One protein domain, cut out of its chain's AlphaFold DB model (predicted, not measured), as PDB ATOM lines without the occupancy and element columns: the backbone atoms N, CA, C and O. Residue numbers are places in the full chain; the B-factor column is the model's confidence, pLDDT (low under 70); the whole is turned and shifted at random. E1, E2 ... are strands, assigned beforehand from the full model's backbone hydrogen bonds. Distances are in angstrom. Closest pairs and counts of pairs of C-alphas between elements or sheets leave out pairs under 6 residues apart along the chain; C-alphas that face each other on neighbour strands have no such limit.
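What this domain is: This is residues 60 to 187 of the 187 residues of an uncharacterized protein of marine sediment metagenome (UniProt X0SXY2). A long hairpin, E7 with E8, folds over on itself into an elongated, sandwich-like body of two layers, its strands passing from one layer to the other. One layer is the row E1, E9, the end of E8, the start of E7, E3 and E4, with the end of E7 on the other side of E1; the second layer has E10 beside the middle of E8 and E7, then, after a break between E7 and E2, the small sheet E2, E5, E6. E11 lies beside E10 at one end of the body, and the long link of residues 108 to 120 wraps round the other end. The printed part has 128 residues, with no named helix and eleven named strands, E1 to E11 in chain order; the class is all strand, with one branched sheet of eight strands and one sheet of three in the order E2 E5 E6, both antiparallel. The whole is compact, with a radius of gyration of the C-alphas of 14.5 A, yet elongated in outline, with spans of 44 by 28 by 22 A.

Where its parts are: E7, the longest strand, covers residues 121 to 142, from C-alpha 121 at (3.265, -31.099, 17.882) to C-alpha 142 at (24.734, -38.433, 21.266), 22.9 A apart. E8, residues 145 to 165, also measures 22.9 A. E1 is residues 60 to 65, 16.5 A long, beginning at C-alpha 60 (24.184, -34.527, 16.695), and E9 is residues 170 to 176, 16.4 A. E3, residues 78 to 82, is 12.8 A long and E4, residues 85 to 90, 12.1 A. E10 is residues 178 to 181, 10.2 A, and E11 is residues 184 to 186, 7.2 A, ending at C-alpha 186 (29.353, -33.593, 25.316). In the smaller sheet, E2 is residues 69 to 72, 10.5 A, while E5, residues 92 to 97, and E6, residues 102 to 107, are each 16.6 A.

How they stand to each other: E7 bends by 128 degrees at residue 125 and E8 by 131 degrees at residue 160. They form a hairpin, antiparallel, with N 133 and O 154 at 2.8 A and N 123 and O 163 at 2.8 A. E1, beside residues 138 to 142, and E3, beside residues 121 to 125, lie on one side of E7, and E8 on the other side. E1 is antiparallel to E7, with N 64 and O 139 at 2.8 A, and E3 to E7, with N 122 and O 81 at 2.8 A. On the side of E8 away from E7 lie E9, with N 164 and O 171 at 2.8 A, and E10, with N 155 and O 180 at 2.8 A. E7, E8 and E9 are a meander, each strand the antiparallel neighbour of the one before. E9 also pairs with E1, with N 63 and O 172 at 2.9 A. The hairpin E3 and E4 has N 87 and O 80 at 2.8 A, and the hairpin E10 and E11 has N 186 and O 179 at 2.8 A; E4 and E11 are edge strands. In the other sheet E5 is the inner strand, with N 96 and O 70 at 2.8 A to E2 and N 104 and O 95 at 2.8 A to E6. E2 and E7 are apart. The closest C-alphas of E4 and E6, those of Phe 90 and Gln 107, are 7.0 A apart.

The domain as a whole: The C-alphas farthest apart, those of Ser 111 and Asp 144, are 46.1 A apart. The branched sheet is twisted, its C-alphas lying up to 9.4 A off its best plane. The link from E6 to E7 is long, 13 residues, and its residues 113 to 114 pair antiparallel with residues 105 to 106 of E6; the other links are tight. The printed part has no cut and ends at Ser 187, the chain's last residue. Its mean pLDDT is 87.2, and no printed residue is under 70.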
ATOM      1  N   PRO A  60      25.559 -34.055  16.794       91.25
ATOM      2  CA  PRO A  60      24.184 -34.527  16.695       91.25
ATOM      3  C   PRO A  60      23.716 -35.100  18.031       91.25
ATOM      4  O   PRO A  60      24.361 -35.991  18.581       91.25
ATOM      5  N   ALA A  61      22.576 -34.630  18.524       93.06
ATOM      6  CA  ALA A  61      22.016 -35.065  19.791       93.06
ATOM      7  C   ALA A  61      20.507 -35.292  19.708       93.06
ATOM      8  O   ALA A  61      19.767 -34.612  18.986       93.06
ATOM      9  N   GLU A  62      20.063 -36.254  20.502       96.00
ATOM     10  CA  GLU A  62      18.672 -36.542  20.780       96.00
ATOM     11  C   GLU A  62      18.442 -36.422  22.286       96.00
ATOM     12  O   GLU A  62      19.097 -37.096  23.079       96.00
ATOM     13  N   ILE A  63      17.530 -35.538  22.679       94.69
ATOM     14  CA  ILE A  63      17.269 -35.202  24.077       94.69
ATOM     15  C   ILE A  63      15.777 -35.370  24.316       94.69
ATOM     16  O   ILE A  63      14.969 -34.729  23.648       94.69
ATOM     17  N   THR A  64      15.408 -36.246  25.241       95.75
ATOM     18  CA  THR A  64      14.017 -36.469  25.646       95.75
ATOM     19  C   THR A  64      13.822 -35.915  27.047       95.75
ATOM     20  O   THR A  64      14.543 -36.312  27.955       95.75
ATOM     21  N   LEU A  65      12.876 -35.000  27.212       92.56
ATOM     22  CA  LEU A  65      12.549 -34.314  28.457       92.56
ATOM     23  C   LEU A  65      11.150 -34.731  28.909       92.56
ATOM     24  O   LEU A  65      10.258 -34.870  28.070       92.56
ATOM     25  N   PHE A  66      10.952 -34.851  30.219       89.75
ATOM     26  CA  PHE A  66       9.665 -35.212  30.822       89.75
ATOM     27  C   PHE A  66       9.186 -34.122  31.801       89.75
ATOM     28  O   PHE A  66       9.227 -34.340  33.011       89.75
ATOM     29  N   PRO A  67       8.826 -32.914  31.322       85.88
ATOM     30  CA  PRO A  67       8.270 -31.867  32.178       85.88
ATOM     31  C   PRO A  67       6.768 -32.050  32.419       85.88
ATOM     32  O   PRO A  67       6.054 -32.476  31.521       85.88
ATOM     33  N   ASP A  68       6.253 -31.587  33.556       84.75
ATOM     34  CA  ASP A  68       4.797 -31.493  33.770       84.75
ATOM     35  C   ASP A  68       4.180 -30.366  32.920       84.75
ATOM     36  O   ASP A  68       3.099 -30.478  32.338       84.75
ATOM     37  N   SER A  69       4.902 -29.248  32.809       84.94
ATOM     38  CA  SER A  69       4.549 -28.117  31.955       84.94
ATOM     39  C   SER A  69       5.791 -27.349  31.514       84.94
ATOM     40  O   SER A  69       6.836 -27.396  32.165       84.94
ATOM     41  N   PHE A  70       5.690 -26.639  30.394       84.19
ATOM     42  CA  PHE A  70       6.748 -25.758  29.915       84.19
ATOM     43  C   PHE A  70       6.185 -24.634  29.046       84.19
ATOM     44  O   PHE A  70       5.118 -24.753  28.446       84.19
ATOM     45  N   SER A  71       6.942 -23.546  28.940       86.06
ATOM     46  CA  SER A  71       6.706 -22.497  27.953       86.06
ATOM     47  C   SER A  71       7.987 -22.239  27.175       86.06
ATOM     48  O   SER A  71       9.082 -22.245  27.743       86.06
ATOM     49  N   LEU A  72       7.858 -22.042  25.867       85.25
ATOM     50  CA  LEU A  72       8.963 -21.655  25.005       85.25
ATOM     51  C   LEU A  72       8.565 -20.484  24.109       85.25
ATOM     52  O   LEU A  72       7.453 -20.410  23.585       85.25
ATOM     53  N   LYS A  73       9.514 -19.570  23.908       88.00
ATOM     54  CA  LYS A  73       9.414 -18.474  22.946       88.00
ATOM     55  C   LYS A  73      10.554 -18.626  21.936       88.00
ATOM     56  O   LYS A  73      11.699 -18.364  22.301       88.00
ATOM     57  N   PRO A  74      10.283 -19.075  20.698       78.38
ATOM     58  CA  PRO A  74      11.324 -19.247  19.693       78.38
ATOM     59  C   PRO A  74      12.046 -17.925  19.406       78.38
ATOM     60  O   PRO A  74      11.409 -16.885  19.240       78.38
ATOM     61  N   GLU A  75      13.376 -17.960  19.313       78.19
ATOM     62  CA  GLU A  75      14.184 -16.776  18.968       78.19
ATOM     63  C   GLU A  75      13.934 -16.294  17.532       78.19
ATOM     64  O   GLU A  75      14.059 -15.109  17.216       78.19
ATOM     65  N   LEU A  76      13.618 -17.241  16.650       83.38
ATOM     66  CA  LEU A  76      13.371 -17.043  15.229       83.38
ATOM     67  C   LEU A  76      11.991 -17.603  14.871       83.38
ATOM     68  O   LEU A  76      11.494 -18.470  15.589       83.38
ATOM     69  N   PRO A  77      11.380 -17.147  13.762       85.06
ATOM     70  CA  PRO A  77      10.167 -17.762  13.240       85.06
ATOM     71  C   PRO A  77      10.329 -19.265  13.069       85.06
ATOM     72  O   PRO A  77      11.341 -19.724  12.536       85.06
ATOM     73  N   VAL A  78       9.317 -20.014  13.489       81.31
ATOM     74  CA  VAL A  78       9.294 -21.473  13.362       81.31
ATOM     75  C   VAL A  78       8.039 -21.932  12.645       81.31
ATOM     76  O   VAL A  78       6.989 -21.297  12.710       81.31
ATOM     77  N   ASN A  79       8.146 -23.083  11.991       80.75
ATOM     78  CA  ASN A  79       6.986 -23.761  11.438       80.75
ATOM     79  C   ASN A  79       6.494 -24.792  12.449       80.75
ATOM     80  O   ASN A  79       7.274 -25.644  12.887       80.75
ATOM     81  N   ILE A  80       5.210 -24.716  12.791       85.88
ATOM     82  CA  ILE A  80       4.568 -25.593  13.770       85.88
ATOM     83  C   ILE A  80       3.497 -26.409  13.064       85.88
ATOM     84  O   ILE A  80       2.645 -25.859  12.370       85.88
ATOM     85  N   SER A  81       3.523 -27.720  13.261       86.81
ATOM     86  CA  SER A  81       2.458 -28.631  12.852       86.81
ATOM     87  C   SER A  81       1.857 -29.272  14.098       86.81
ATOM     88  O   SER A  81       2.601 -29.815  14.908       86.81
ATOM     89  N   ALA A  82       0.539 -29.180  14.257       85.25
ATOM     90  CA  ALA A  82      -0.215 -29.741  15.375       85.25
ATOM     91  C   ALA A  82      -1.539 -30.319  14.850       85.25
ATOM     92  O   ALA A  82      -2.465 -29.565  14.541       85.25
ATOM     93  N   GLY A  83      -1.613 -31.645  14.696       77.31
ATOM     94  CA  GLY A  83      -2.726 -32.299  13.996       77.31
ATOM     95  C   GLY A  83      -2.922 -31.720  12.587       77.31
ATOM     96  O   GLY A  83      -1.958 -31.580  11.832       77.31
ATOM     97  N   ASP A  84      -4.149 -31.298  12.271       79.19
ATOM     98  CA  ASP A  84      -4.503 -30.652  10.993       79.19
ATOM     99  C   ASP A  84      -4.114 -29.162  10.915       79.19
ATOM    100  O   ASP A  84      -4.344 -28.496   9.905       79.19
ATOM    101  N   THR A  85      -3.529 -28.606  11.981       80.81
ATOM    102  CA  THR A  85      -3.114 -27.201  12.025       80.81
ATOM    103  C   THR A  85      -1.658 -27.061  11.595       80.81
ATOM    104  O   THR A  85      -0.759 -27.682  12.166       80.81
ATOM    105  N   LEU A  86      -1.415 -26.183  10.622       86.00
ATOM    106  CA  LEU A  86      -0.081 -25.760  10.207       86.00
ATOM    107  C   LEU A  86       0.059 -24.251  10.414       86.00
ATOM    108  O   LEU A  86      -0.674 -23.470   9.812       86.00
ATOM    109  N   LEU A  87       1.030 -23.847  11.229       83.25
ATOM    110  CA  LEU A  87       1.419 -22.453  11.416       83.25
ATOM    111  C   LEU A  87       2.765 -22.232  10.737       83.25
ATOM    112  O   LEU A  87       3.749 -22.900  11.064       83.25
ATOM    113  N   GLN A  88       2.793 -21.311   9.780       86.75
ATOM    114  CA  GLN A  88       4.009 -20.920   9.074       86.75
ATOM    115  C   GLN A  88       4.561 -19.624   9.659       86.75
ATOM    116  O   GLN A  88       3.789 -18.730  10.004       86.75
ATOM    117  N   ASP A  89       5.887 -19.544   9.773       83.94
ATOM    118  CA  ASP A  89       6.610 -18.371  10.286       83.94
ATOM    119  C   ASP A  89       6.072 -17.851  11.637       83.94
ATOM    120  O   ASP A  89       6.039 -16.644  11.902       83.94
ATOM    121  N   PHE A  90       5.658 -18.771  12.516       85.25
ATOM    122  CA  PHE A  90       5.092 -18.443  13.821       85.25
ATOM    123  C   PHE A  90       6.114 -17.709  14.691       85.25
ATOM    124  O   PHE A  90       7.257 -18.148  14.847       85.25
ATOM    125  N   ARG A  91       5.667 -16.610  15.307       91.38
ATOM    126  CA  ARG A  91       6.412 -15.842  16.310       91.38
ATOM    127  C   ARG A  91       5.513 -15.655  17.515       91.38
ATOM    128  O   ARG A  91       4.452 -15.044  17.401       91.38
ATOM    129  N   GLY A  92       5.925 -16.148  18.668       90.94
ATOM    130  CA  GLY A  92       5.064 -16.090  19.834       90.94
ATOM    131  C   GLY A  92       5.488 -17.045  20.925       90.94
ATOM    132  O   GLY A  92       6.568 -17.627  20.881       90.94
ATOM    133  N   GLU A  93       4.617 -17.176  21.908       92.00
ATOM    134  CA  GLU A  93       4.787 -18.097  23.020       92.00
ATOM    135  C   GLU A  93       4.036 -19.397  22.730       92.00
ATOM    136  O   GLU A  93       2.898 -19.371  22.252       92.00
ATOM    137  N   ILE A  94       4.681 -20.522  23.019       89.88
ATOM    138  CA  ILE A  94       4.094 -21.857  23.003       89.88
ATOM    139  C   ILE A  94       4.150 -22.363  24.439       89.88
ATOM    140  O   ILE A  94       5.232 -22.666  24.936       89.88
ATOM    141  N   ALA A  95       3.000 -22.448  25.094       89.25
ATOM    142  CA  ALA A  95       2.882 -23.003  26.433       89.25
ATOM    143  C   ALA A  95       2.167 -24.349  26.365       89.25
ATOM    144  O   ALA A  95       1.118 -24.477  25.729       89.25
ATOM    145  N   VAL A  96       2.742 -25.350  27.016       86.69
ATOM    146  CA  VAL A  96       2.247 -26.722  27.041       86.69
ATOM    147  C   VAL A  96       2.135 -27.172  28.486       86.69
ATOM    148  O   VAL A  96       3.034 -26.950  29.296       86.69
ATOM    149  N   ASN A  97       1.031 -27.830  28.796       86.31
ATOM    150  CA  ASN A  97       0.812 -28.499  30.062       86.31
ATOM    151  C   ASN A  97       0.469 -29.959  29.749       86.31
ATOM    152  O   ASN A  97      -0.593 -30.231  29.184       86.31
ATOM    153  N   LEU A  98       1.415 -30.851  30.060       82.50
ATOM    154  CA  LEU A  98       1.325 -32.283  29.782       82.50
ATOM    155  C   LEU A  98       0.349 -32.974  30.740       82.50
ATOM    156  O   LEU A  98      -0.402 -33.833  30.305       82.50
ATOM    157  N   GLU A  99       0.257 -32.534  32.000       82.62
ATOM    158  CA  GLU A  99      -0.723 -33.085  32.957       82.62
ATOM    159  C   GLU A  99      -2.179 -32.944  32.483       82.62
ATOM    160  O   GLU A  99      -3.023 -33.781  32.795       82.62
ATOM    161  N   ASN A 100      -2.478 -31.868  31.749       83.88
ATOM    162  CA  ASN A 100      -3.821 -31.551  31.267       83.88
ATOM    163  C   ASN A 100      -3.994 -31.761  29.752       83.88
ATOM    164  O   ASN A 100      -5.029 -31.368  29.213       83.88
ATOM    165  N   ASP A 101      -2.996 -32.312  29.052       84.06
ATOM    166  CA  ASP A 101      -2.987 -32.486  27.589       84.06
ATOM    167  C   ASP A 101      -3.340 -31.207  26.804       84.06
ATOM    168  O   ASP A 101      -4.048 -31.222  25.786       84.06
ATOM    169  N   THR A 102      -2.850 -30.059  27.277       86.62
ATOM    170  CA  THR A 102      -3.141 -28.761  26.657       86.62
ATOM    171  C   THR A 102      -1.901 -28.131  26.051       86.62
ATOM    172  O   THR A 102      -0.816 -28.124  26.629       86.62
ATOM    173  N   ILE A 103      -2.085 -27.536  24.877       88.06
ATOM    174  CA  ILE A 103      -1.126 -26.628  24.259       88.06
ATOM    175  C   ILE A 103      -1.843 -25.325  23.925       88.06
ATOM    176  O   ILE A 103      -2.983 -25.322  23.468       88.06
ATOM    177  N   SER A 104      -1.156 -24.213  24.139       91.31
ATOM    178  CA  SER A 104      -1.589 -22.888  23.730       91.31
ATOM    179  C   SER A 104      -0.461 -22.192  22.982       91.31
ATOM    180  O   SER A 104       0.699 -22.208  23.392       91.31
ATOM    181  N   MET A 105      -0.802 -21.599  21.847       91.31
ATOM    182  CA  MET A 105       0.116 -20.851  21.000       91.31
ATOM    183  C   MET A 105      -0.422 -19.435  20.870       91.31
ATOM    184  O   MET A 105      -1.480 -19.213  20.274       91.31
ATOM    185  N   LYS A 106       0.295 -18.475  21.449       93.06
ATOM    186  CA  LYS A 106      -0.071 -17.060  21.443       93.06
ATOM    187  C   LYS A 106       0.857 -16.301  20.509       93.06
ATOM    188  O   LYS A 106       2.046 -16.154  20.795       93.06
ATOM    189  N   GLN A 107       0.305 -15.797  19.411       90.44
ATOM    190  CA  GLN A 107       1.060 -15.028  18.426       90.44
ATOM    191  C   GLN A 107       1.475 -13.665  19.003       90.44
ATOM    192  O   GLN A 107       0.676 -12.947  19.609       90.44
ATOM    193  N   GLU A 108       2.730 -13.280  18.789       90.56
ATOM    194  CA  GLU A 108       3.261 -11.986  19.210       90.56
ATOM    195  C   GLU A 108       2.539 -10.832  18.496       90.56
ATOM    196  O   GLU A 108       2.300 -10.879  17.290       90.56
ATOM    197  N   GLY A 109       2.170  -9.796  19.254       88.56
ATOM    198  CA  GLY A 109       1.434  -8.643  18.726       88.56
ATOM    199  C   GLY A 109      -0.035  -8.919  18.375       88.56
ATOM    200  O   GLY A 109      -0.683  -8.050  17.797       88.56
ATOM    201  N   SER A 110      -0.572 -10.091  18.726       87.06
ATOM    202  CA  SER A 110      -1.958 -10.483  18.459       87.06
ATOM    203  C   SER A 110      -2.674 -10.947  19.731       87.06
ATOM    204  O   SER A 110      -2.055 -11.431  20.678       87.06
ATOM    205  N   SER A 111      -4.001 -10.812  19.751       86.19
ATOM    206  CA  SER A 111      -4.869 -11.451  20.749       86.19
ATOM    207  C   SER A 111      -5.253 -12.886  20.369       86.19
ATOM    208  O   SER A 111      -5.907 -13.567  21.156       86.19
ATOM    209  N   LEU A 112      -4.855 -13.351  19.179       80.19
ATOM    210  CA  LEU A 112      -5.119 -14.707  18.714       80.19
ATOM    211  C   LEU A 112      -4.358 -15.729  19.567       80.19
ATOM    212  O   LEU A 112      -3.129 -15.684  19.671       80.19
ATOM    213  N   VAL A 113      -5.108 -16.681  20.117       87.50
ATOM    214  CA  VAL A 113      -4.587 -17.851  20.823       87.50
ATOM    215  C   VAL A 113      -5.122 -19.098  20.134       87.50
ATOM    216  O   VAL A 113      -6.331 -19.247  19.957       87.50
ATOM    217  N   ILE A 114      -4.222 -19.990  19.743       85.88
ATOM    218  CA  ILE A 114      -4.546 -21.258  19.089       85.88
ATOM    219  C   ILE A 114      -4.291 -22.363  20.107       85.88
ATOM    220  O   ILE A 114      -3.177 -22.478  20.612       85.88
ATOM    221  N   SER A 115      -5.320 -23.146  20.432       86.88
ATOM    222  CA  SER A 115      -5.241 -24.190  21.466       86.88
ATOM    223  C   SER A 115      -5.713 -25.541  20.923       86.88
ATOM    224  O   SER A 115      -6.849 -25.941  21.186       86.88
ATOM    225  N   PRO A 116      -4.910 -26.216  20.080       80.56
ATOM    226  CA  PRO A 116      -5.249 -27.554  19.618       80.56
ATOM    227  C   PRO A 116      -5.151 -28.554  20.779       80.56
ATOM    228  O   PRO A 116      -4.535 -28.278  21.808       80.56
ATOM    229  N   ARG A 117      -5.746 -29.739  20.609       79.06
ATOM    230  CA  ARG A 117      -5.476 -30.855  21.523       79.06
ATOM    231  C   ARG A 117      -4.019 -31.279  21.400       79.06
ATOM    232  O   ARG A 117      -3.455 -31.255  20.301       79.06
ATOM    233  N   LEU A 118      -3.423 -31.671  22.520       78.75
ATOM    234  CA  LEU A 118      -2.082 -32.219  22.520       78.75
ATOM    235  C   LEU A 118      -2.118 -33.675  22.028       78.75
ATOM    236  O   LEU A 118      -2.541 -34.571  22.743       78.75
ATOM    237  N   GLU A 119      -1.686 -33.895  20.789       81.06
ATOM    238  CA  GLU A 119      -1.458 -35.238  20.234       81.06
ATOM    239  C   GLU A 119       0.018 -35.380  19.846       81.06
ATOM    240  O   GLU A 119       0.824 -35.983  20.551       81.06
ATOM    241  N   LEU A 120       0.390 -34.742  18.736       85.44
ATOM    242  CA  LEU A 120       1.764 -34.574  18.296       85.44
ATOM    243  C   LEU A 120       1.931 -33.158  17.762       85.44
ATOM    244  O   LEU A 120       1.261 -32.756  16.807       85.44
ATOM    245  N   VAL A 121       2.869 -32.426  18.351       87.62
ATOM    246  CA  VAL A 121       3.265 -31.099  17.882       87.62
ATOM    247  C   VAL A 121       4.703 -31.167  17.402       87.62
ATOM    248  O   VAL A 121       5.592 -31.601  18.129       87.62
ATOM    249  N   VAL A 122       4.941 -30.742  16.166       89.94
ATOM    250  CA  VAL A 122       6.267 -30.718  15.548       89.94
ATOM    251  C   VAL A 122       6.659 -29.277  15.262       89.94
ATOM    252  O   VAL A 122       5.995 -28.591  14.486       89.94
ATOM    253  N   ILE A 123       7.764 -28.839  15.858       88.06
ATOM    254  CA  ILE A 123       8.353 -27.512  15.685       88.06
ATOM    255  C   ILE A 123       9.646 -27.671  14.889       88.06
ATOM    256  O   ILE A 123      10.630 -28.222  15.387       88.06
ATOM    257  N   LYS A 124       9.657 -27.188  13.646       81.00
ATOM    258  CA  LYS A 124      10.816 -27.292  12.747       81.00
ATOM    259  C   LYS A 124      11.657 -26.025  12.774       81.00
ATOM    260  O   LYS A 124      11.118 -24.922  12.732       81.00
ATOM    261  N   GLY A 125      12.980 -26.199  12.753       78.62
ATOM    262  CA  GLY A 125      13.931 -25.085  12.766       78.62
ATOM    263  C   GLY A 125      14.034 -24.413  14.134       78.62
ATOM    264  O   GLY A 125      14.372 -23.236  14.215       78.62
ATOM    265  N   LEU A 126      13.729 -25.153  15.202       81.81
ATOM    266  CA  LEU A 126      13.817 -24.663  16.566       81.81
ATOM    267  C   LEU A 126      15.278 -24.347  16.890       81.81
ATOM    268  O   LEU A 126      16.140 -25.227  16.831       81.81
ATOM    269  N   LYS A 127      15.531 -23.083  17.229       85.44
ATOM    270  CA  LYS A 127      16.821 -22.595  17.707       85.44
ATOM    271  C   LYS A 127      16.706 -22.239  19.183       85.44
ATOM    272  O   LYS A 127      15.819 -21.471  19.553       85.44
ATOM    273  N   ILE A 128      17.613 -22.779  19.991       84.25
ATOM    274  CA  ILE A 128      17.716 -22.481  21.420       84.25
ATOM    275  C   ILE A 128      19.177 -22.147  21.712       84.25
ATOM    276  O   ILE A 128      20.029 -23.029  21.628       84.25
ATOM    277  N   SER A 129      19.485 -20.892  22.039       82.50
ATOM    278  CA  SER A 129      20.867 -20.509  22.376       82.50
ATOM    279  C   SER A 129      21.320 -21.147  23.689       82.50
ATOM    280  O   SER A 129      22.460 -21.593  23.805       82.50
ATOM    281  N   ARG A 130      20.419 -21.228  24.672       87.00
ATOM    282  CA  ARG A 130      20.676 -21.865  25.962       87.00
ATOM    283  C   ARG A 130      19.386 -22.410  26.556       87.00
ATOM    284  O   ARG A 130      18.394 -21.688  26.613       87.00
ATOM    285  N   LEU A 131      19.414 -23.662  26.994       84.94
ATOM    286  CA  LEU A 131      18.381 -24.269  27.827       84.94
ATOM    287  C   LEU A 131      19.039 -24.751  29.111       84.94
ATOM    288  O   LEU A 131      19.992 -25.520  29.043       84.94
ATOM    289  N   GLU A 132      18.525 -24.315  30.251       86.50
ATOM    290  CA  GLU A 132      18.920 -24.806  31.569       86.50
ATOM    291  C   GLU A 132      17.698 -25.456  32.205       86.50
ATOM    292  O   GLU A 132      16.619 -24.862  32.244       86.50
ATOM    293  N   LEU A 133      17.860 -26.693  32.653       85.31
ATOM    294  CA  LEU A 133      16.827 -27.470  33.319       85.31
ATOM    295  C   LEU A 133      17.375 -27.926  34.664       85.31
ATOM    296  O   LEU A 133      18.497 -28.426  34.738       85.31
ATOM    297  N   GLU A 134      16.565 -27.790  35.705       86.19
ATOM    298  CA  GLU A 134      16.886 -28.235  37.058       86.19
ATOM    299  C   GLU A 134      15.777 -29.153  37.568       86.19
ATOM    300  O   GLU A 134      14.593 -28.893  37.347       86.19
ATOM    301  N   GLY A 135      16.162 -30.243  38.233       83.31
ATOM    302  CA  GLY A 135      15.229 -31.181  38.859       83.31
ATOM    303  C   GLY A 135      14.353 -31.962  37.875       83.31
ATOM    304  O   GLY A 135      13.369 -32.577  38.277       83.31
ATOM    305  N   MET A 136      14.698 -31.961  36.586       83.94
ATOM    306  CA  MET A 136      13.909 -32.600  35.535       83.94
ATOM    307  C   MET A 136      14.473 -33.970  35.170       83.94
ATOM    308  O   MET A 136      15.687 -34.184  35.154       83.94
ATOM    309  N   ARG A 137      13.580 -34.899  34.820       90.75
ATOM    310  CA  ARG A 137      13.972 -36.156  34.189       90.75
ATOM    311  C   ARG A 137      14.302 -35.923  32.716       90.75
ATOM    312  O   ARG A 137      13.499 -35.344  31.979       90.75
ATOM    313  N   ALA A 138      15.456 -36.410  32.274       92.19
ATOM    314  CA  ALA A 138      15.890 -36.284  30.889       92.19
ATOM    315  C   ALA A 138      16.700 -37.496  30.421       92.19
ATOM    316  O   ALA A 138      17.508 -38.037  31.166       92.19
ATOM    317  N   ASN A 139      16.542 -37.879  29.156       94.25
ATOM    318  CA  ASN A 139      17.404 -38.846  28.480       94.25
ATOM    319  C   ASN A 139      18.182 -38.136  27.378       94.25
ATOM    320  O   ASN A 139      17.584 -37.460  26.540       94.25
ATOM    321  N   VAL A 140      19.499 -38.309  27.351       93.88
ATOM    322  CA  VAL A 140      20.393 -37.691  26.370       93.88
ATOM    323  C   VAL A 140      21.147 -38.778  25.622       93.88
ATOM    324  O   VAL A 140      21.837 -39.603  26.223       93.88
ATOM    325  N   LYS A 141      21.051 -38.738  24.295       93.19
ATOM    326  CA  LYS A 141      21.771 -39.621  23.384       93.19
ATOM    327  C   LYS A 141      22.553 -38.807  22.359       93.19
ATOM    328  O   LYS A 141      21.983 -37.982  21.650       93.19
ATOM    329  N   SER A 142      23.850 -39.068  22.247       90.31
ATOM    330  CA  SER A 142      24.734 -38.433  21.266       90.31
ATOM    331  C   SER A 142      25.944 -39.327  20.999       90.31
ATOM    332  O   SER A 142      26.760 -39.556  21.891       90.31
ATOM    333  N   GLY A 143      26.071 -39.834  19.770       84.25
ATOM    334  CA  GLY A 143      27.092 -40.831  19.431       84.25
ATOM    335  C   GLY A 143      26.977 -42.074  20.319       84.25
ATOM    336  O   GLY A 143      25.897 -42.657  20.424       84.25
ATOM    337  N   ASP A 144      28.078 -42.435  20.980       82.62
ATOM    338  CA  ASP A 144      28.148 -43.561  21.923       82.62
ATOM    339  C   ASP A 144      27.685 -43.197  23.346       82.62
ATOM    340  O   ASP A 144      27.578 -44.067  24.211       82.62
ATOM    341  N   VAL A 145      27.390 -41.919  23.609       84.69
ATOM    342  CA  VAL A 145      26.873 -41.473  24.906       84.69
ATOM    343  C   VAL A 145      25.366 -41.686  24.947       84.69
ATOM    344  O   VAL A 145      24.627 -41.172  24.105       84.69
ATOM    345  N   ASN A 146      24.913 -42.422  25.957       91.44
ATOM    346  CA  ASN A 146      23.510 -42.596  26.298       91.44
ATOM    347  C   ASN A 146      23.377 -42.510  27.819       91.44
ATOM    348  O   ASN A 146      23.854 -43.397  28.528       91.44
ATOM    349  N   THR A 147      22.784 -41.430  28.314       91.00
ATOM    350  CA  THR A 147      22.678 -41.149  29.747       91.00
ATOM    351  C   THR A 147      21.273 -40.688  30.105       91.00
ATOM    352  O   THR A 147      20.585 -40.052  29.305       91.00
ATOM    353  N   SER A 148      20.856 -41.020  31.319       91.31
ATOM    354  CA  SER A 148      19.589 -40.606  31.908       91.31
ATOM    355  C   SER A 148      19.874 -39.783  33.154       91.31
ATOM    356  O   SER A 148      20.649 -40.206  34.012       91.31
ATOM    357  N   ILE A 149      19.231 -38.629  33.261       89.56
ATOM    358  CA  ILE A 149      19.236 -37.774  34.440       89.56
ATOM    359  C   ILE A 149      17.891 -37.963  35.137       89.56
ATOM    360  O   ILE A 149      16.840 -37.798  34.520       89.56
ATOM    361  N   GLU A 150      17.939 -38.288  36.424       87.75
ATOM    362  CA  GLU A 150      16.779 -38.340  37.309       87.75
ATOM    363  C   GLU A 150      16.973 -37.243  38.364       87.75
ATOM    364  O   GLU A 150      17.885 -37.339  39.183       87.75
ATOM    365  N   ASN A 151      16.144 -36.193  38.322       85.00
ATOM    366  CA  ASN A 151      16.195 -35.062  39.260       85.00
ATOM    367  C   ASN A 151      17.585 -34.385  39.365       85.00
ATOM    368  O   ASN A 151      18.126 -34.215  40.457       85.00
ATOM    369  N   GLY A 152      18.169 -34.019  38.221       83.62
ATOM    370  CA  GLY A 152      19.487 -33.374  38.132       83.62
ATOM    371  C   GLY A 152      19.471 -32.110  37.278       83.62
ATOM    372  O   GLY A 152      18.397 -31.608  36.925       83.62
ATOM    373  N   THR A 153      20.654 -31.591  36.948       86.75
ATOM    374  CA  THR A 153      20.785 -30.422  36.062       86.75
ATOM    375  C   THR A 153      21.151 -30.819  34.633       86.75
ATOM    376  O   THR A 153      21.913 -31.763  34.403       86.75
ATOM    377  N   LEU A 154      20.588 -30.109  33.653       90.19
ATOM    378  CA  LEU A 154      20.907 -30.264  32.235       90.19
ATOM    379  C   LEU A 154      21.022 -28.891  31.576       90.19
ATOM    380  O   LEU A 154      20.072 -28.112  31.560       90.19
ATOM    381  N   GLU A 155      22.176 -28.623  30.978       90.94
ATOM    382  CA  GLU A 155      22.430 -27.434  30.174       90.94
ATOM    383  C   GLU A 155      22.639 -27.841  28.709       90.94
ATOM    384  O   GLU A 155      23.471 -28.696  28.399       90.94
ATOM    385  N   ILE A 156      21.903 -27.210  27.794       90.06
ATOM    386  CA  ILE A 156      22.044 -27.374  26.343       90.06
ATOM    387  C   ILE A 156      22.411 -26.022  25.745       90.06
ATOM    388  O   ILE A 156      21.743 -25.023  26.012       90.06
ATOM    389  N   LEU A 157      23.439 -25.995  24.903       87.69
ATOM    390  CA  LEU A 157      23.929 -24.774  24.271       87.69
ATOM    391  C   LEU A 157      23.886 -24.867  22.748       87.69
ATOM    392  O   LEU A 157      24.326 -25.857  22.154       87.69
ATOM    393  N   ASP A 158      23.381 -23.793  22.143       86.69
ATOM    394  CA  ASP A 158      23.235 -23.589  20.700       86.69
ATOM    395  C   ASP A 158      22.583 -24.776  19.980       86.69
ATOM    396  O   ASP A 158      23.103 -25.314  18.996       86.69
ATOM    397  N   PHE A 159      21.418 -25.190  20.466       88.00
ATOM    398  CA  PHE A 159      20.618 -26.195  19.787       88.00
ATOM    399  C   PHE A 159      20.011 -25.625  18.501       88.00
ATOM    400  O   PHE A 159      19.422 -24.540  18.491       88.00
ATOM    401  N   LEU A 160      20.099 -26.400  17.423       87.50
ATOM    402  CA  LEU A 160      19.353 -26.191  16.189       87.50
ATOM    403  C   LEU A 160      18.802 -27.525  15.687       87.50
ATOM    404  O   LEU A 160      19.569 -28.431  15.342       87.50
ATOM    405  N   GLY A 161      17.482 -27.622  15.569       87.62
ATOM    406  CA  GLY A 161      16.853 -28.842  15.082       87.62
ATOM    407  C   GLY A 161      15.335 -28.814  15.095       87.62
ATOM    408  O   GLY A 161      14.697 -27.829  14.720       87.62
ATOM    409  N   GLU A 162      14.764 -29.944  15.484       91.56
ATOM    410  CA  GLU A 162      13.331 -30.177  15.572       91.56
ATOM    411  C   GLU A 162      12.942 -30.495  17.018       91.56
ATOM    412  O   GLU A 162      13.627 -31.264  17.693       91.56
ATOM    413  N   GLY A 163      11.839 -29.909  17.477       92.25
ATOM    414  CA  GLY A 163      11.167 -30.300  18.711       92.25
ATOM    415  C   GLY A 163       9.896 -31.076  18.387       92.25
ATOM    416  O   GLY A 163       9.075 -30.612  17.597       92.25
ATOM    417  N   ARG A 164       9.724 -32.251  18.987       93.00
ATOM    418  CA  ARG A 164       8.483 -33.029  18.971       93.00
ATOM    419  C   ARG A 164       7.896 -33.042  20.371       93.00
ATOM    420  O   ARG A 164       8.594 -33.416  21.304       93.00
ATOM    421  N   ILE A 165       6.637 -32.669  20.513       89.88
ATOM    422  CA  ILE A 165       5.927 -32.666  21.790       89.88
ATOM    423  C   ILE A 165       4.793 -33.676  21.670       89.88
ATOM    424  O   ILE A 165       4.034 -33.645  20.700       89.88
ATOM    425  N   THR A 166       4.727 -34.577  22.636       88.94
ATOM    426  CA  THR A 166       3.682 -35.596  22.797       88.94
ATOM    427  C   THR A 166       3.044 -35.422  24.173       88.94
ATOM    428  O   THR A 166       3.509 -34.574  24.935       88.94
ATOM    429  N   SER A 167       2.021 -36.210  24.506       85.25
ATOM    430  CA  SER A 167       1.434 -36.231  25.859       85.25
ATOM    431  C   SER A 167       2.458 -36.566  26.948       85.25
ATOM    432  O   SER A 167       2.369 -36.061  28.059       85.25
ATOM    433  N   ASP A 168       3.465 -37.377  26.618       87.19
ATOM    434  CA  ASP A 168       4.325 -37.990  27.635       87.19
ATOM    435  C   ASP A 168       5.695 -37.311  27.749       87.19
ATOM    436  O   ASP A 168       6.360 -37.393  28.781       87.19
ATOM    437  N   TYR A 169       6.172 -36.700  26.662       89.81
ATOM    438  CA  TYR A 169       7.519 -36.142  26.596       89.81
ATOM    439  C   TYR A 169       7.687 -35.080  25.509       89.81
ATOM    440  O   TYR A 169       6.953 -35.017  24.513       89.81
ATOM    441  N   ILE A 170       8.770 -34.316  25.652       91.94
ATOM    442  CA  ILE A 170       9.350 -33.479  24.601       91.94
ATOM    443  C   ILE A 170      10.613 -34.153  24.088       91.94
ATOM    444  O   ILE A 170      11.486 -34.522  24.863       91.94
ATOM    445  N   LYS A 171      10.754 -34.270  22.775       95.31
ATOM    446  CA  LYS A 171      11.947 -34.796  22.122       95.31
ATOM    447  C   LYS A 171      12.571 -33.737  21.227       95.31
ATOM    448  O   LYS A 171      11.968 -33.311  20.245       95.31
ATOM    449  N   LEU A 172      13.794 -33.347  21.549       94.75
ATOM    450  CA  LEU A 172      14.639 -32.476  20.747       94.75
ATOM    451  C   LEU A 172      15.589 -33.345  19.920       94.75
ATOM    452  O   LEU A 172      16.334 -34.157  20.469       94.75
ATOM    453  N   SER A 173      15.571 -33.191  18.600       94.50
ATOM    454  CA  SER A 173      16.464 -33.899  17.679       94.50
ATOM    455  C   SER A 173      17.160 -32.888  16.781       94.50
ATOM    456  O   SER A 173      16.507 -32.174  16.017       94.50
ATOM    457  N   GLY A 174      18.483 -32.795  16.870       91.38
ATOM    458  CA  GLY A 174      19.214 -31.753  16.159       91.38
ATOM    459  C   GLY A 174      20.703 -31.757  16.432       91.38
ATOM    460  O   GLY A 174      21.281 -32.774  16.801       91.38
ATOM    461  N   ASN A 175      21.315 -30.598  16.233       91.06
ATOM    462  CA  ASN A 175      22.717 -30.375  16.544       91.06
ATOM    463  C   ASN A 175      22.849 -29.407  17.711       91.06
ATOM    464  O   ASN A 175      22.071 -28.460  17.811       91.06
ATOM    465  N   VAL A 176      23.870 -29.620  18.528       90.69
ATOM    466  CA  VAL A 176      24.226 -28.791  19.681       90.69
ATOM    467  C   VAL A 176      25.705 -28.440  19.618       90.69
ATOM    468  O   VAL A 176      26.495 -29.200  19.056       90.69
ATOM    469  N   THR A 177      26.090 -27.315  20.211       88.25
ATOM    470  CA  THR A 177      27.510 -27.035  20.479       88.25
ATOM    471  C   THR A 177      27.983 -27.804  21.704       88.25
ATOM    472  O   THR A 177      29.124 -28.250  21.761       88.25
ATOM    473  N   ARG A 178      27.120 -27.908  22.721       90.12
ATOM    474  CA  ARG A 178      27.464 -28.551  23.985       90.12
ATOM    475  C   ARG A 178      26.226 -28.994  24.750       90.12
ATOM    476  O   ARG A 178      25.216 -28.291  24.748       90.12
ATOM    477  N   ILE A 179      26.345 -30.124  25.436       90.62
ATOM    478  CA  ILE A 179      25.406 -30.581  26.464       90.62
ATOM    479  C   ILE A 179      26.206 -30.861  27.726       90.62
ATOM    480  O   ILE A 179      27.232 -31.536  27.661       90.62
ATOM    481  N   ARG A 180      25.740 -30.368  28.868       91.88
ATOM    482  CA  ARG A 180      26.351 -30.615  30.172       91.88
ATOM    483  C   ARG A 180      25.303 -31.149  31.132       91.88
ATOM    484  O   ARG A 180      24.220 -30.579  31.228       91.88
ATOM    485  N   GLY A 181      25.650 -32.211  31.842       88.31
ATOM    486  CA  GLY A 181      24.890 -32.690  32.992       88.31
ATOM    487  C   GLY A 181      25.794 -32.859  34.206       88.31
ATOM    488  O   GLY A 181      26.978 -32.510  34.173       88.31
ATOM    489  N   ASP A 182      25.243 -33.414  35.281       84.19
ATOM    490  CA  ASP A 182      25.957 -33.587  36.547       84.19
ATOM    491  C   ASP A 182      27.183 -34.511  36.386       84.19
ATOM    492  O   ASP A 182      27.081 -35.737  36.355       84.19
ATOM    493  N   GLY A 183      28.369 -33.906  36.264       82.12
ATOM    494  CA  GLY A 183      29.650 -34.611  36.158       82.12
ATOM    495  C   GLY A 183      30.039 -35.092  34.755       82.12
ATOM    496  O   GLY A 183      31.028 -35.816  34.632       82.12
ATOM    497  N   TRP A 184      29.319 -34.697  33.698       85.19
ATOM    498  CA  TRP A 184      29.633 -35.087  32.317       85.19
ATOM    499  C   TRP A 184      29.351 -33.966  31.303       85.19
ATOM    500  O   TRP A 184      28.527 -33.081  31.528       85.19
ATOM    501  N   GLU A 185      30.046 -34.006  30.164       89.12
ATOM    502  CA  GLU A 185      29.916 -33.020  29.084       89.12
ATOM    503  C   GLU A 185      30.052 -33.700  27.713       89.12
ATOM    504  O   GLU A 185      30.823 -34.648  27.549       89.12
ATOM    505  N   ILE A 186      29.297 -33.210  26.730       84.56
ATOM    506  CA  ILE A 186      29.353 -33.593  25.316       84.56
ATOM    507  C   ILE A 186      29.604 -32.317  24.508       84.56
ATOM    508  O   ILE A 186      28.853 -31.354  24.671       84.56
ATOM    509  N   SER A 187      30.622 -32.311  23.642       81.38
ATOM    510  CA  SER A 187      31.013 -31.174  22.785       81.38
ATOM    511  C   SER A 187      31.478 -31.629  21.405       81.38
ATOM    512  O   SER A 187      32.421 -32.454  21.365       81.38
TER     513      SER A 187